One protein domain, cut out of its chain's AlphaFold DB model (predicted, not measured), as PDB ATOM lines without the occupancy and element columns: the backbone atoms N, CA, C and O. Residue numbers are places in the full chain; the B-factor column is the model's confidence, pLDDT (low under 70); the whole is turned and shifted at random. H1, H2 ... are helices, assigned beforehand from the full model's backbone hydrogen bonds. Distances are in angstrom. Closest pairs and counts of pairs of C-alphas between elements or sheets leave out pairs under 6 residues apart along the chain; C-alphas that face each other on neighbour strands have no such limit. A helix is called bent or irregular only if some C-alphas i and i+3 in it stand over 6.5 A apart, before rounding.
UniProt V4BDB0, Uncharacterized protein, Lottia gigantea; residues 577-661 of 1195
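Overview. This is residues 577 to 661 of the 1195 residues of an uncharacterized protein of Lottia gigantea (UniProt V4BDB0). This is an elongated body of helices in which H2b and H5 run side by side, while H3 packs on H5 at a slant and H1 packs on H2b with residues 578 to 582 alone. H2a folds back along H1 at one end, and short H4 sits near H1. The 85 printed residues hold five named helices, H1 to H5 in order, and no named strand: all helix. The whole is compact, radius of gyration of the C-alphas 12.8 A, spanning 40 by 22 by 20 A.

Along the chain. Find C-alpha 577 at (6.086, -15.115, -44.518); H1 runs from there to 588, 16.5 A. H2, residues 594 to 617, was assigned as one helix by its hydrogen bonds but is bent: C-alphas 603 and 606 are 7.5 A apart. Its arms are H2a, 594 to 603, 16.4 A, irregular with C-alphas 600 and 603 7.0 A apart, and H2b, 606 to 617, 18.1 A. H3 spans 620 to 632, 18.9 A; H4 634 to 640, 10.0 A; H5 642 to 659, 25.0 A, ending at (-10.298, -11.851, -31.258).

Arrangement. Look at Glu 588 and Gln 594: their C-alphas, 6.5 A apart, are the closest of the hairpin H1 and H2a, which only just touch, with 3 pairs within 8 A. H1 touches H3 the same way at a shallow 18 degrees, closest C-alphas Thr 583 and Asp 632, 5.3 A. H4 touches H1 at Leu 636 and Asn 586, C-alphas 6.1 A apart. H2b touches H5 at Leu 612 and Phe 648, C-alphas 5.5 A apart. In H1 and H4 every O i to N i+4 pair is within hydrogen-bond range; H2a has 3 of 6, H2b 4 of 8, H3 7 of 9, H5 11 of 14.

Size, cuts and confidence. C-alphas 592 and 658 are farthest apart, 40.5 A. The printed part has no cut, and the four links are tight. Residues 590 to 602 are under pLDDT 70.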
ATOM      1  N   PHE A 577       4.778 -14.688 -44.016       87.31
ATOM      2  CA  PHE A 577       6.086 -15.115 -44.518       87.31
ATOM      3  C   PHE A 577       7.142 -15.042 -43.410       87.31
ATOM      4  O   PHE A 577       7.666 -16.068 -42.978       87.31
ATOM      5  N   PHE A 578       7.406 -13.845 -42.880       85.25
ATOM      6  CA  PHE A 578       8.441 -13.670 -41.859       85.25
ATOM      7  C   PHE A 578       8.042 -14.263 -40.497       85.25
ATOM      8  O   PHE A 578       8.915 -14.664 -39.734       85.25
ATOM      9  N   GLY A 579       6.745 -14.412 -40.212       86.31
ATOM     10  CA  GLY A 579       6.254 -15.182 -39.069       86.31
ATOM     11  C   GLY A 579       6.638 -16.660 -39.152       86.31
ATOM     12  O   GLY A 579       7.215 -17.187 -38.207       86.31
ATOM     13  N   LYS A 580       6.426 -17.314 -40.303       85.62
ATOM     14  CA  LYS A 580       6.885 -18.699 -40.538       85.62
ATOM     15  C   LYS A 580       8.408 -18.832 -40.491       85.62
ATOM     16  O   LYS A 580       8.911 -19.849 -40.024       85.62
ATOM     17  N   VAL A 581       9.146 -17.809 -40.931       85.38
ATOM     18  CA  VAL A 581      10.610 -17.754 -40.772       85.38
ATOM     19  C   VAL A 581      10.999 -17.722 -39.286       85.38
ATOM     20  O   VAL A 581      11.883 -18.475 -38.893       85.38
ATOM     21  N   LEU A 582      10.315 -16.933 -38.444       84.69
ATOM     22  CA  LEU A 582      10.551 -16.903 -36.990       84.69
ATOM     23  C   LEU A 582      10.242 -18.242 -36.306       84.69
ATOM     24  O   LEU A 582      11.059 -18.718 -35.519       84.69
ATOM     25  N   THR A 583       9.088 -18.856 -36.588       84.19
ATOM     26  CA  THR A 583       8.705 -20.119 -35.930       84.19
ATOM     27  C   THR A 583       9.609 -21.274 -36.359       84.19
ATOM     28  O   THR A 583      10.071 -22.035 -35.511       84.19
ATOM     29  N   ARG A 584       9.972 -21.354 -37.649       81.62
ATOM     30  CA  ARG A 584      10.938 -22.338 -38.162       81.62
ATOM     31  C   ARG A 584      12.352 -22.117 -37.616       81.62
ATOM     32  O   ARG A 584      13.014 -23.078 -37.243       81.62
ATOM     33  N   ALA A 585      12.807 -20.869 -37.501       79.81
ATOM     34  CA  ALA A 585      14.094 -20.561 -36.874       79.81
ATOM     35  C   ALA A 585      14.156 -21.022 -35.406       79.81
ATOM     36  O   ALA A 585      15.210 -21.456 -34.941       79.81
ATOM     37  N   ASN A 586      13.030 -20.965 -34.687       80.56
ATOM     38  CA  ASN A 586      12.942 -21.421 -33.301       80.56
ATOM     39  C   ASN A 586      12.779 -22.952 -33.159       80.56
ATOM     40  O   ASN A 586      13.048 -23.479 -32.082       80.56
ATOM     41  N   SER A 587      12.414 -23.689 -34.218       77.62
ATOM     42  CA  SER A 587      12.398 -25.164 -34.216       77.62
ATOM     43  C   SER A 587      13.699 -25.792 -34.736       77.62
ATOM     44  O   SER A 587      14.149 -26.803 -34.197       77.62
ATOM     45  N   GLU A 588      14.381 -25.164 -35.699       75.44
ATOM     46  CA  GLU A 588      15.740 -25.566 -36.111       75.44
ATOM     47  C   GLU A 588      16.794 -25.282 -35.017       75.44
ATOM     48  O   GLU A 588      17.880 -25.864 -35.033       75.44
ATOM     49  N   LEU A 589      16.423 -24.500 -33.993       70.56
ATOM     50  CA  LEU A 589      17.156 -24.189 -32.752       70.56
ATOM     51  C   LEU A 589      17.497 -25.403 -31.850       70.56
ATOM     52  O   LEU A 589      17.989 -25.234 -30.738       70.56
ATOM     53  N   PHE A 590      17.232 -26.629 -32.303       69.31
ATOM     54  CA  PHE A 590      17.572 -27.876 -31.602       69.31
ATOM     55  C   PHE A 590      18.363 -28.863 -32.483       69.31
ATOM     56  O   PHE A 590      18.698 -29.964 -32.045       69.31
ATOM     57  N   ILE A 591      18.681 -28.469 -33.724       69.00
ATOM     58  CA  ILE A 591      19.292 -29.301 -34.772       69.00
ATOM     59  C   ILE A 591      20.748 -28.851 -35.017       69.00
ATOM     60  O   ILE A 591      21.148 -27.755 -34.623       69.00
ATOM     61  N   SER A 592      21.558 -29.694 -35.663       56.25
ATOM     62  CA  SER A 592      22.974 -29.443 -35.983       56.25
ATOM     63  C   SER A 592      23.241 -28.233 -36.890       56.25
ATOM     64  O   SER A 592      24.358 -27.725 -36.910       56.25
ATOM     65  N   SER A 593      22.239 -27.740 -37.624       56.22
ATOM     66  CA  SER A 593      22.339 -26.551 -38.483       56.22
ATOM     67  C   SER A 593      22.367 -25.223 -37.710       56.22
ATOM     68  O   SER A 593      22.514 -24.170 -38.329       56.22
ATOM     69  N   GLN A 594      22.252 -25.259 -36.379       54.41
ATOM     70  CA  GLN A 594      22.046 -24.107 -35.493       54.41
ATOM     71  C   GLN A 594      22.994 -22.920 -35.714       54.41
ATOM     72  O   GLN A 594      22.541 -21.777 -35.743       54.41
ATOM     73  N   GLU A 595      24.289 -23.174 -35.928       52.38
ATOM     74  CA  GLU A 595      25.285 -22.119 -36.183       52.38
ATOM     75  C   GLU A 595      24.977 -21.340 -37.480       52.38
ATOM     76  O   GLU A 595      25.230 -20.140 -37.584       52.38
ATOM     77  N   THR A 596      24.369 -22.013 -38.465       51.91
ATOM     78  CA  THR A 596      24.031 -21.449 -39.780       51.91
ATOM     79  C   THR A 596      22.701 -20.696 -39.780       51.91
ATOM     80  O   THR A 596      22.605 -19.665 -40.444       51.91
ATOM     81  N   VAL A 597      21.703 -21.146 -39.002       59.03
ATOM     82  CA  VAL A 597      20.359 -20.530 -38.931       59.03
ATOM     83  C   VAL A 597      20.478 -19.035 -38.622       59.03
ATOM     84  O   VAL A 597      19.897 -18.197 -39.309       59.03
ATOM     85  N   TYR A 598      21.311 -18.680 -37.643       61.19
ATOM     86  CA  TYR A 598      21.523 -17.288 -37.246       61.19
ATOM     87  C   TYR A 598      22.310 -16.456 -38.262       61.19
ATOM     88  O   TYR A 598      22.000 -15.278 -38.441       61.19
ATOM     89  N   GLY A 599      23.278 -17.056 -38.961       59.09
ATOM     90  CA  GLY A 599      23.997 -16.389 -40.049       59.09
ATOM     91  C   GLY A 599      23.080 -16.051 -41.228       59.09
ATOM     92  O   GLY A 599      23.143 -14.943 -41.757       59.09
ATOM     93  N   TYR A 600      22.172 -16.964 -41.592       63.69
ATOM     94  CA  TYR A 600      21.200 -16.745 -42.669       63.69
ATOM     95  C   TYR A 600      20.110 -15.723 -42.321       63.69
ATOM     96  O   TYR A 600      19.633 -15.026 -43.213       63.69
ATOM     97  N   LEU A 601      19.729 -15.592 -41.046       69.25
ATOM     98  CA  LEU A 601      18.721 -14.617 -40.605       69.25
ATOM     99  C   LEU A 601      19.274 -13.197 -40.414       69.25
ATOM    100  O   LEU A 601      18.497 -12.243 -40.393       69.25
ATOM    101  N   GLN A 602      20.596 -13.029 -40.300       69.56
ATOM    102  CA  GLN A 602      21.212 -11.730 -40.014       69.56
ATOM    103  C   GLN A 602      20.847 -10.603 -41.013       69.56
ATOM    104  O   GLN A 602      20.557  -9.499 -40.541       69.56
ATOM    105  N   PRO A 603      20.796 -10.825 -42.346       70.06
ATOM    106  CA  PRO A 603      20.345  -9.807 -43.304       70.06
ATOM    107  C   PRO A 603      18.872  -9.402 -43.126       70.06
ATOM    108  O   PRO A 603      18.486  -8.279 -43.447       70.06
ATOM    109  N   ASP A 604      18.052 -10.310 -42.589       78.25
ATOM    110  CA  ASP A 604      16.610 -10.148 -42.420       78.25
ATOM    111  C   ASP A 604      16.197  -9.703 -41.007       78.25
ATOM    112  O   ASP A 604      15.018  -9.432 -40.781       78.25
ATOM    113  N   TRP A 605      17.122  -9.539 -40.050       78.44
ATOM    114  CA  TRP A 605      16.769  -9.133 -38.678       78.44
ATOM    115  C   TRP A 605      15.966  -7.830 -38.605       78.44
ATOM    116  O   TRP A 605      15.007  -7.757 -37.846       78.44
ATOM    117  N   LEU A 606      16.286  -6.827 -39.426       79.56
ATOM    118  CA  LEU A 606      15.527  -5.568 -39.506       79.56
ATOM    119  C   LEU A 606      14.101  -5.751 -40.076       79.56
ATOM    120  O   LEU A 606      13.231  -4.913 -39.835       79.56
ATOM    121  N   ASN A 607      13.854  -6.838 -40.813       83.50
ATOM    122  CA  ASN A 607      12.546  -7.213 -41.360       83.50
ATOM    123  C   ASN A 607      11.739  -8.001 -40.321       83.50
ATOM    124  O   ASN A 607      10.563  -7.723 -40.080       83.50
ATOM    125  N   LEU A 608      12.405  -8.927 -39.636       86.62
ATOM    126  CA  LEU A 608      11.860  -9.732 -38.545       86.62
ATOM    127  C   LEU A 608      11.480  -8.834 -37.342       86.62
ATOM    128  O   LEU A 608      10.363  -8.927 -36.840       86.62
ATOM    129  N   GLU A 609      12.317  -7.850 -36.988       83.94
ATOM    130  CA  GLU A 609      12.002  -6.756 -36.048       83.94
ATOM    131  C   GLU A 609      10.734  -5.984 -36.466       83.94
ATOM    132  O   GLU A 609       9.894  -5.615 -35.642       83.94
ATOM    133  N   GLN A 610      10.583  -5.731 -37.768       84.12
ATOM    134  CA  GLN A 610       9.467  -4.972 -38.321       84.12
ATOM    135  C   GLN A 610       8.140  -5.750 -38.264       84.12
ATOM    136  O   GLN A 610       7.103  -5.116 -38.071       84.12
ATOM    137  N   VAL A 611       8.144  -7.092 -38.334       87.00
ATOM    138  CA  VAL A 611       6.942  -7.928 -38.097       87.00
ATOM    139  C   VAL A 611       6.360  -7.657 -36.713       87.00
ATOM    140  O   VAL A 611       5.161  -7.410 -36.585       87.00
ATOM    141  N   LEU A 612       7.209  -7.624 -35.683       88.88
ATOM    142  CA  LEU A 612       6.793  -7.388 -34.297       88.88
ATOM    143  C   LEU A 612       6.154  -6.003 -34.123       88.88
ATOM    144  O   LEU A 612       5.219  -5.837 -33.343       88.88
ATOM    145  N   LYS A 613       6.605  -5.015 -34.907       85.31
ATOM    146  CA  LYS A 613       6.036  -3.657 -34.935       85.31
ATOM    147  C   LYS A 613       4.712  -3.580 -35.705       85.31
ATOM    148  O   LYS A 613       3.881  -2.737 -35.372       85.31
ATOM    149  N   GLN A 614       4.459  -4.477 -36.666       85.19
ATOM    150  CA  GLN A 614       3.165  -4.564 -37.362       85.19
ATOM    151  C   GLN A 614       2.016  -5.082 -36.477       85.19
ATOM    152  O   GLN A 614       0.860  -4.869 -36.833       85.19
ATOM    153  N   ALA A 615       2.291  -5.671 -35.306       86.50
ATOM    154  CA  ALA A 615       1.253  -6.082 -34.351       86.50
ATOM    155  C   ALA A 615       0.328  -4.932 -33.908       86.50
ATOM    156  O   ALA A 615      -0.835  -5.165 -33.596       86.50
ATOM    157  N   ILE A 616       0.796  -3.677 -33.955       84.69
ATOM    158  CA  ILE A 616      -0.019  -2.470 -33.693       84.69
ATOM    159  C   ILE A 616      -1.218  -2.362 -34.662       84.69
ATOM    160  O   ILE A 616      -2.214  -1.705 -34.357       84.69
ATOM    161  N   HIS A 617      -1.157  -3.044 -35.807       83.38
ATOM    162  CA  HIS A 617      -2.201  -3.103 -36.831       83.38
ATOM    163  C   HIS A 617      -2.887  -4.481 -36.903       83.38
ATOM    164  O   HIS A 617      -3.331  -4.886 -37.979       83.38
ATOM    165  N   CYS A 618      -2.964  -5.204 -35.778       85.19
ATOM    166  CA  CYS A 618      -3.589  -6.523 -35.694       85.19
ATOM    167  C   CYS A 618      -5.095  -6.487 -36.041       85.19
ATOM    168  O   CYS A 618      -5.912  -5.969 -35.278       85.19
ATOM    169  N   THR A 619      -5.461  -7.093 -37.172       85.69
ATOM    170  CA  THR A 619      -6.828  -7.532 -37.510       85.69
ATOM    171  C   THR A 619      -7.049  -8.978 -37.053       85.69
ATOM    172  O   THR A 619      -6.084  -9.662 -36.700       85.69
ATOM    173  N   GLY A 620      -8.291  -9.475 -37.110       84.88
ATOM    174  CA  GLY A 620      -8.602 -10.880 -36.819       84.88
ATOM    175  C   GLY A 620      -7.812 -11.871 -37.687       84.88
ATOM    176  O   GLY A 620      -7.285 -12.850 -37.166       84.88
ATOM    177  N   ASP A 621      -7.622 -11.575 -38.977       84.25
ATOM    178  CA  ASP A 621      -6.872 -12.436 -39.910       84.25
ATOM    179  C   ASP A 621      -5.387 -12.528 -39.534       84.25
ATOM    180  O   ASP A 621      -4.771 -13.592 -39.596       84.25
ATOM    181  N   THR A 622      -4.799 -11.406 -39.102       87.12
ATOM    182  CA  THR A 622      -3.408 -11.381 -38.625       87.12
ATOM    183  C   THR A 622      -3.248 -11.925 -37.206       87.12
ATOM    184  O   THR A 622      -2.153 -12.363 -36.860       87.12
ATOM    185  N   PHE A 623      -4.309 -11.919 -36.386       91.44
ATOM    186  CA  PHE A 623      -4.241 -12.303 -34.974       91.44
ATOM    187  C   PHE A 623      -3.748 -13.738 -34.803       91.44
ATOM    188  O   PHE A 623      -2.811 -13.961 -34.046       91.44
ATOM    189  N   GLN A 624      -4.294 -14.688 -35.565       91.12
ATOM    190  CA  GLN A 624      -3.877 -16.093 -35.490       91.12
ATOM    191  C   GLN A 624      -2.418 -16.304 -35.936       91.12
ATOM    192  O   GLN A 624      -1.682 -17.077 -35.328       91.12
ATOM    193  N   VAL A 625      -1.940 -15.542 -36.929       90.44
ATOM    194  CA  VAL A 625      -0.522 -15.572 -37.339       90.44
ATOM    195  C   VAL A 625       0.384 -15.022 -36.232       90.44
ATOM    196  O   VAL A 625       1.415 -15.619 -35.920       90.44
ATOM    197  N   PHE A 626       0.001 -13.905 -35.608       93.44
ATOM    198  CA  PHE A 626       0.741 -13.346 -34.479       93.44
ATOM    199  C   PHE A 626       0.666 -14.232 -33.227       93.44
ATOM    200  O   PHE A 626       1.655 -14.302 -32.505       93.44
ATOM    201  N   MET A 627      -0.443 -14.939 -32.988       93.50
ATOM    202  CA  MET A 627      -0.587 -15.902 -31.894       93.50
ATOM    203  C   MET A 627       0.378 -17.080 -32.069       93.50
ATOM    204  O   MET A 627       1.110 -17.408 -31.138       93.50
ATOM    205  N   GLN A 628       0.469 -17.645 -33.278       91.06
ATOM    206  CA  GLN A 628       1.430 -18.709 -33.576       91.06
ATOM    207  C   GLN A 628       2.877 -18.238 -33.349       91.06
ATOM    208  O   GLN A 628       3.643 -18.894 -32.650       91.06
ATOM    209  N   VAL A 629       3.241 -17.049 -33.848       92.62
ATOM    210  CA  VAL A 629       4.569 -16.441 -33.619       92.62
ATOM    211  C   VAL A 629       4.830 -16.174 -32.127       92.62
ATOM    212  O   VAL A 629       5.944 -16.381 -31.650       92.62
ATOM    213  N   ALA A 630       3.811 -15.759 -31.372       92.81
ATOM    214  CA  ALA A 630       3.888 -15.506 -29.935       92.81
ATOM    215  C   ALA A 630       4.101 -16.782 -29.097       92.81
ATOM    216  O   ALA A 630       4.733 -16.703 -28.037       92.81
ATOM    217  N   ILE A 631       3.590 -17.931 -29.559       89.31
ATOM    218  CA  ILE A 631       3.772 -19.251 -28.938       89.31
ATOM    219  C   ILE A 631       5.120 -19.862 -29.336       89.31
ATOM    220  O   ILE A 631       5.933 -20.136 -28.446       89.31
ATOM    221  N   ASP A 632       5.328 -20.057 -30.642       87.44
ATOM    222  CA  ASP A 632       6.352 -20.931 -31.228       87.44
ATOM    223  C   ASP A 632       7.747 -20.313 -31.268       87.44
ATOM    224  O   ASP A 632       8.730 -21.049 -31.251       87.44
ATOM    225  N   ALA A 633       7.850 -18.984 -31.373       88.50
ATOM    226  CA  ALA A 633       9.124 -18.276 -31.511       88.50
ATOM    227  C   ALA A 633       9.581 -17.587 -30.211       88.50
ATOM    228  O   ALA A 633      10.502 -16.777 -30.244       88.50
ATOM    229  N   ASP A 634       8.939 -17.867 -29.071       86.88
ATOM    230  CA  ASP A 634       9.044 -17.041 -27.858       86.88
ATOM    231  C   ASP A 634      10.480 -16.832 -27.340       86.88
ATOM    232  O   ASP A 634      10.857 -15.723 -26.959       86.88
ATOM    233  N   ASP A 635      11.297 -17.881 -27.374       81.25
ATOM    234  CA  ASP A 635      12.696 -17.864 -26.958       81.25
ATOM    235  C   ASP A 635      13.572 -17.040 -27.915       81.25
ATOM    236  O   ASP A 635      14.392 -16.242 -27.458       81.25
ATOM    237  N   LEU A 636      13.344 -17.145 -29.228       82.94
ATOM    238  CA  LEU A 636      13.970 -16.293 -30.241       82.94
ATOM    239  C   LEU A 636      13.555 -14.821 -30.091       82.94
ATOM    240  O   LEU A 636      14.412 -13.939 -30.133       82.94
ATOM    241  N   LEU A 637      12.262 -14.542 -29.883       88.25
ATOM    242  CA  LEU A 637      11.737 -13.179 -29.746       88.25
ATOM    243  C   LEU A 637      12.340 -12.455 -28.542       88.25
ATOM    244  O   LEU A 637      12.854 -11.346 -28.680       88.25
ATOM    245  N   ILE A 638      12.299 -13.084 -27.366       85.31
ATOM    246  CA  ILE A 638      12.762 -12.474 -26.114       85.31
ATOM    247  C   ILE A 638      14.286 -12.271 -26.130       85.31
ATOM    248  O   ILE A 638      14.767 -11.247 -25.644       85.31
ATOM    249  N   ARG A 639      15.045 -13.195 -26.737       77.56
ATOM    250  CA  ARG A 639      16.513 -13.120 -26.822       77.56
ATOM    251  C   ARG A 639      17.024 -12.151 -27.889       77.56
ATOM    252  O   ARG A 639      17.934 -11.375 -27.611       77.56
ATOM    253  N   CYS A 640      16.490 -12.206 -29.109       77.00
ATOM    254  CA  CYS A 640      17.006 -11.422 -30.240       77.00
ATOM    255  C   CYS A 640      16.331 -10.053 -30.395       77.00
ATOM    256  O   CYS A 640      16.954  -9.135 -30.923       77.00
ATOM    257  N   PHE A 641      15.094  -9.893 -29.913       82.44
ATOM    258  CA  PHE A 641      14.293  -8.675 -30.080       82.44
ATOM    259  C   PHE A 641      13.665  -8.180 -28.760       82.44
ATOM    260  O   PHE A 641      12.464  -7.909 -28.725       82.44
ATOM    261  N   PRO A 642      14.429  -8.036 -27.657       80.69
ATOM    262  CA  PRO A 642      13.880  -7.805 -26.315       80.69
ATOM    263  C   PRO A 642      12.964  -6.569 -26.212       80.69
ATOM    264  O   PRO A 642      11.857  -6.643 -25.677       80.69
ATOM    265  N   SER A 643      13.376  -5.423 -26.761       80.81
ATOM    266  CA  SER A 643      12.583  -4.181 -26.760       80.81
ATOM    267  C   SER A 643      11.261  -4.303 -27.527       80.81
ATOM    268  O   SER A 643      10.243  -3.728 -27.135       80.81
ATOM    269  N   GLU A 644      11.266  -5.057 -28.617       87.06
ATOM    270  CA  GLU A 644      10.137  -5.248 -29.516       87.06
ATOM    271  C   GLU A 644       9.186  -6.321 -29.002       87.06
ATOM    272  O   GLU A 644       7.982  -6.080 -28.970       87.06
ATOM    273  N   ALA A 645       9.712  -7.454 -28.530       90.06
ATOM    274  CA  ALA A 645       8.951  -8.562 -27.962       90.06
ATOM    275  C   ALA A 645       8.055  -8.092 -26.805       90.06
ATOM    276  O   ALA A 645       6.869  -8.419 -26.769       90.06
ATOM    277  N   LEU A 646       8.569  -7.246 -25.904       89.69
ATOM    278  CA  LEU A 646       7.774  -6.702 -24.799       89.69
ATOM    279  C   LEU A 646       6.585  -5.845 -25.273       89.69
ATOM    280  O   LEU A 646       5.537  -5.839 -24.628       89.69
ATOM    281  N   ASN A 647       6.729  -5.109 -26.377       90.25
ATOM    282  CA  ASN A 647       5.642  -4.304 -26.940       90.25
ATOM    283  C   ASN A 647       4.674  -5.165 -27.766       90.25
ATOM    284  O   ASN A 647       3.462  -5.013 -27.640       90.25
ATOM    285  N   PHE A 648       5.208  -6.115 -28.532       94.06
ATOM    286  CA  PHE A 648       4.472  -7.130 -29.276       94.06
ATOM    287  C   PHE A 648       3.513  -7.912 -28.368       94.06
ATOM    288  O   PHE A 648       2.304  -7.877 -28.589       94.06
ATOM    289  N   TYR A 649       4.012  -8.517 -27.282       94.50
ATOM    290  CA  TYR A 649       3.174  -9.287 -26.355       94.50
ATOM    291  C   TYR A 649       2.072  -8.441 -25.693       94.50
ATOM    292  O   TYR A 649       0.946  -8.915 -25.573       94.50
ATOM    293  N   LYS A 650       2.338  -7.175 -25.333       91.69
ATOM    294  CA  LYS A 650       1.310  -6.255 -24.793       91.69
ATOM    295  C   LYS A 650       0.193  -5.968 -25.799       91.69
ATOM    296  O   LYS A 650      -0.979  -5.925 -25.434       91.69
ATOM    297  N   VAL A 651       0.555  -5.742 -27.060       92.19
ATOM    298  CA  VAL A 651      -0.402  -5.409 -28.122       92.19
ATOM    299  C   VAL A 651      -1.232  -6.629 -28.526       92.19
ATOM    300  O   VAL A 651      -2.442  -6.504 -28.724       92.19
ATOM    301  N   ILE A 652      -0.616  -7.812 -28.600       93.75
ATOM    302  CA  ILE A 652      -1.323  -9.051 -28.938       93.75
ATOM    303  C   ILE A 652      -2.195  -9.544 -27.769       93.75
ATOM    304  O   ILE A 652      -3.312  -9.973 -28.033       93.75
ATOM    305  N   GLU A 653      -1.802  -9.378 -26.496       92.94
ATOM    306  CA  GLU A 653      -2.694  -9.639 -25.343       92.94
ATOM    307  C   GLU A 653      -3.944  -8.745 -25.385       92.94
ATOM    308  O   GLU A 653      -5.067  -9.248 -25.330       92.94
ATOM    309  N   CYS A 654      -3.773  -7.439 -25.623       89.62
ATOM    310  CA  CYS A 654      -4.900  -6.521 -25.787       89.62
ATOM    311  C   CYS A 654      -5.785  -6.894 -26.994       89.62
ATOM    312  O   CYS A 654      -7.009  -6.755 -26.940       89.62
ATOM    313  N   SER A 655      -5.193  -7.410 -28.075       91.56
ATOM    314  CA  SER A 655      -5.926  -7.882 -29.259       91.56
ATOM    315  C   SER A 655      -6.674  -9.195 -29.000       91.56
ATOM    316  O   SER A 655      -7.802  -9.357 -29.469       91.56
ATOM    317  N   ALA A 656      -6.114 -10.095 -28.188       91.44
ATOM    318  CA  ALA A 656      -6.751 -11.349 -27.797       91.44
ATOM    319  C   ALA A 656      -8.056 -11.121 -27.025       91.44
ATOM    320  O   ALA A 656      -9.017 -11.843 -27.257       91.44
ATOM    321  N   THR A 657      -8.161 -10.046 -26.230       89.25
ATOM    322  CA  THR A 657      -9.435  -9.669 -25.571       89.25
ATOM    323  C   THR A 657     -10.591  -9.360 -26.538       89.25
ATOM    324  O   THR A 657     -11.730  -9.219 -26.095       89.25
ATOM    325  N   LYS A 658     -10.315  -9.240 -27.846       89.88
ATOM    326  CA  LYS A 658     -11.295  -8.969 -28.912       89.88
ATOM    327  C   LYS A 658     -11.450 -10.120 -29.907       89.88
ATOM    328  O   LYS A 658     -12.529 -10.273 -30.471       89.88
ATOM    329  N   PHE A 659     -10.374 -10.867 -30.168       90.12
ATOM    330  CA  PHE A 659     -10.298 -11.851 -31.258       90.12
ATOM    331  C   PHE A 659      -9.972 -13.282 -30.805       90.12
ATOM    332  O   PHE A 659     -10.066 -14.195 -31.621       90.12
ATOM    333  N   GLY A 660      -9.567 -13.480 -29.548       89.94
ATOM    334  CA  GLY A 660      -9.108 -14.762 -29.018       89.94
ATOM    335  C   GLY A 660      -9.984 -15.304 -27.890       89.94
ATOM    336  O   GLY A 660     -10.815 -14.612 -27.300       89.94
ATOM    337  N   SER A 661      -9.769 -16.574 -27.580       93.50
ATOM    338  CA  SER A 661     -10.352 -17.286 -26.447       93.50
ATOM    339  C   SER A 661      -9.731 -16.875 -25.103       93.50
ATOM    340  O   SER A 661      -8.670 -16.247 -25.032       93.50
TER     341      SER A 661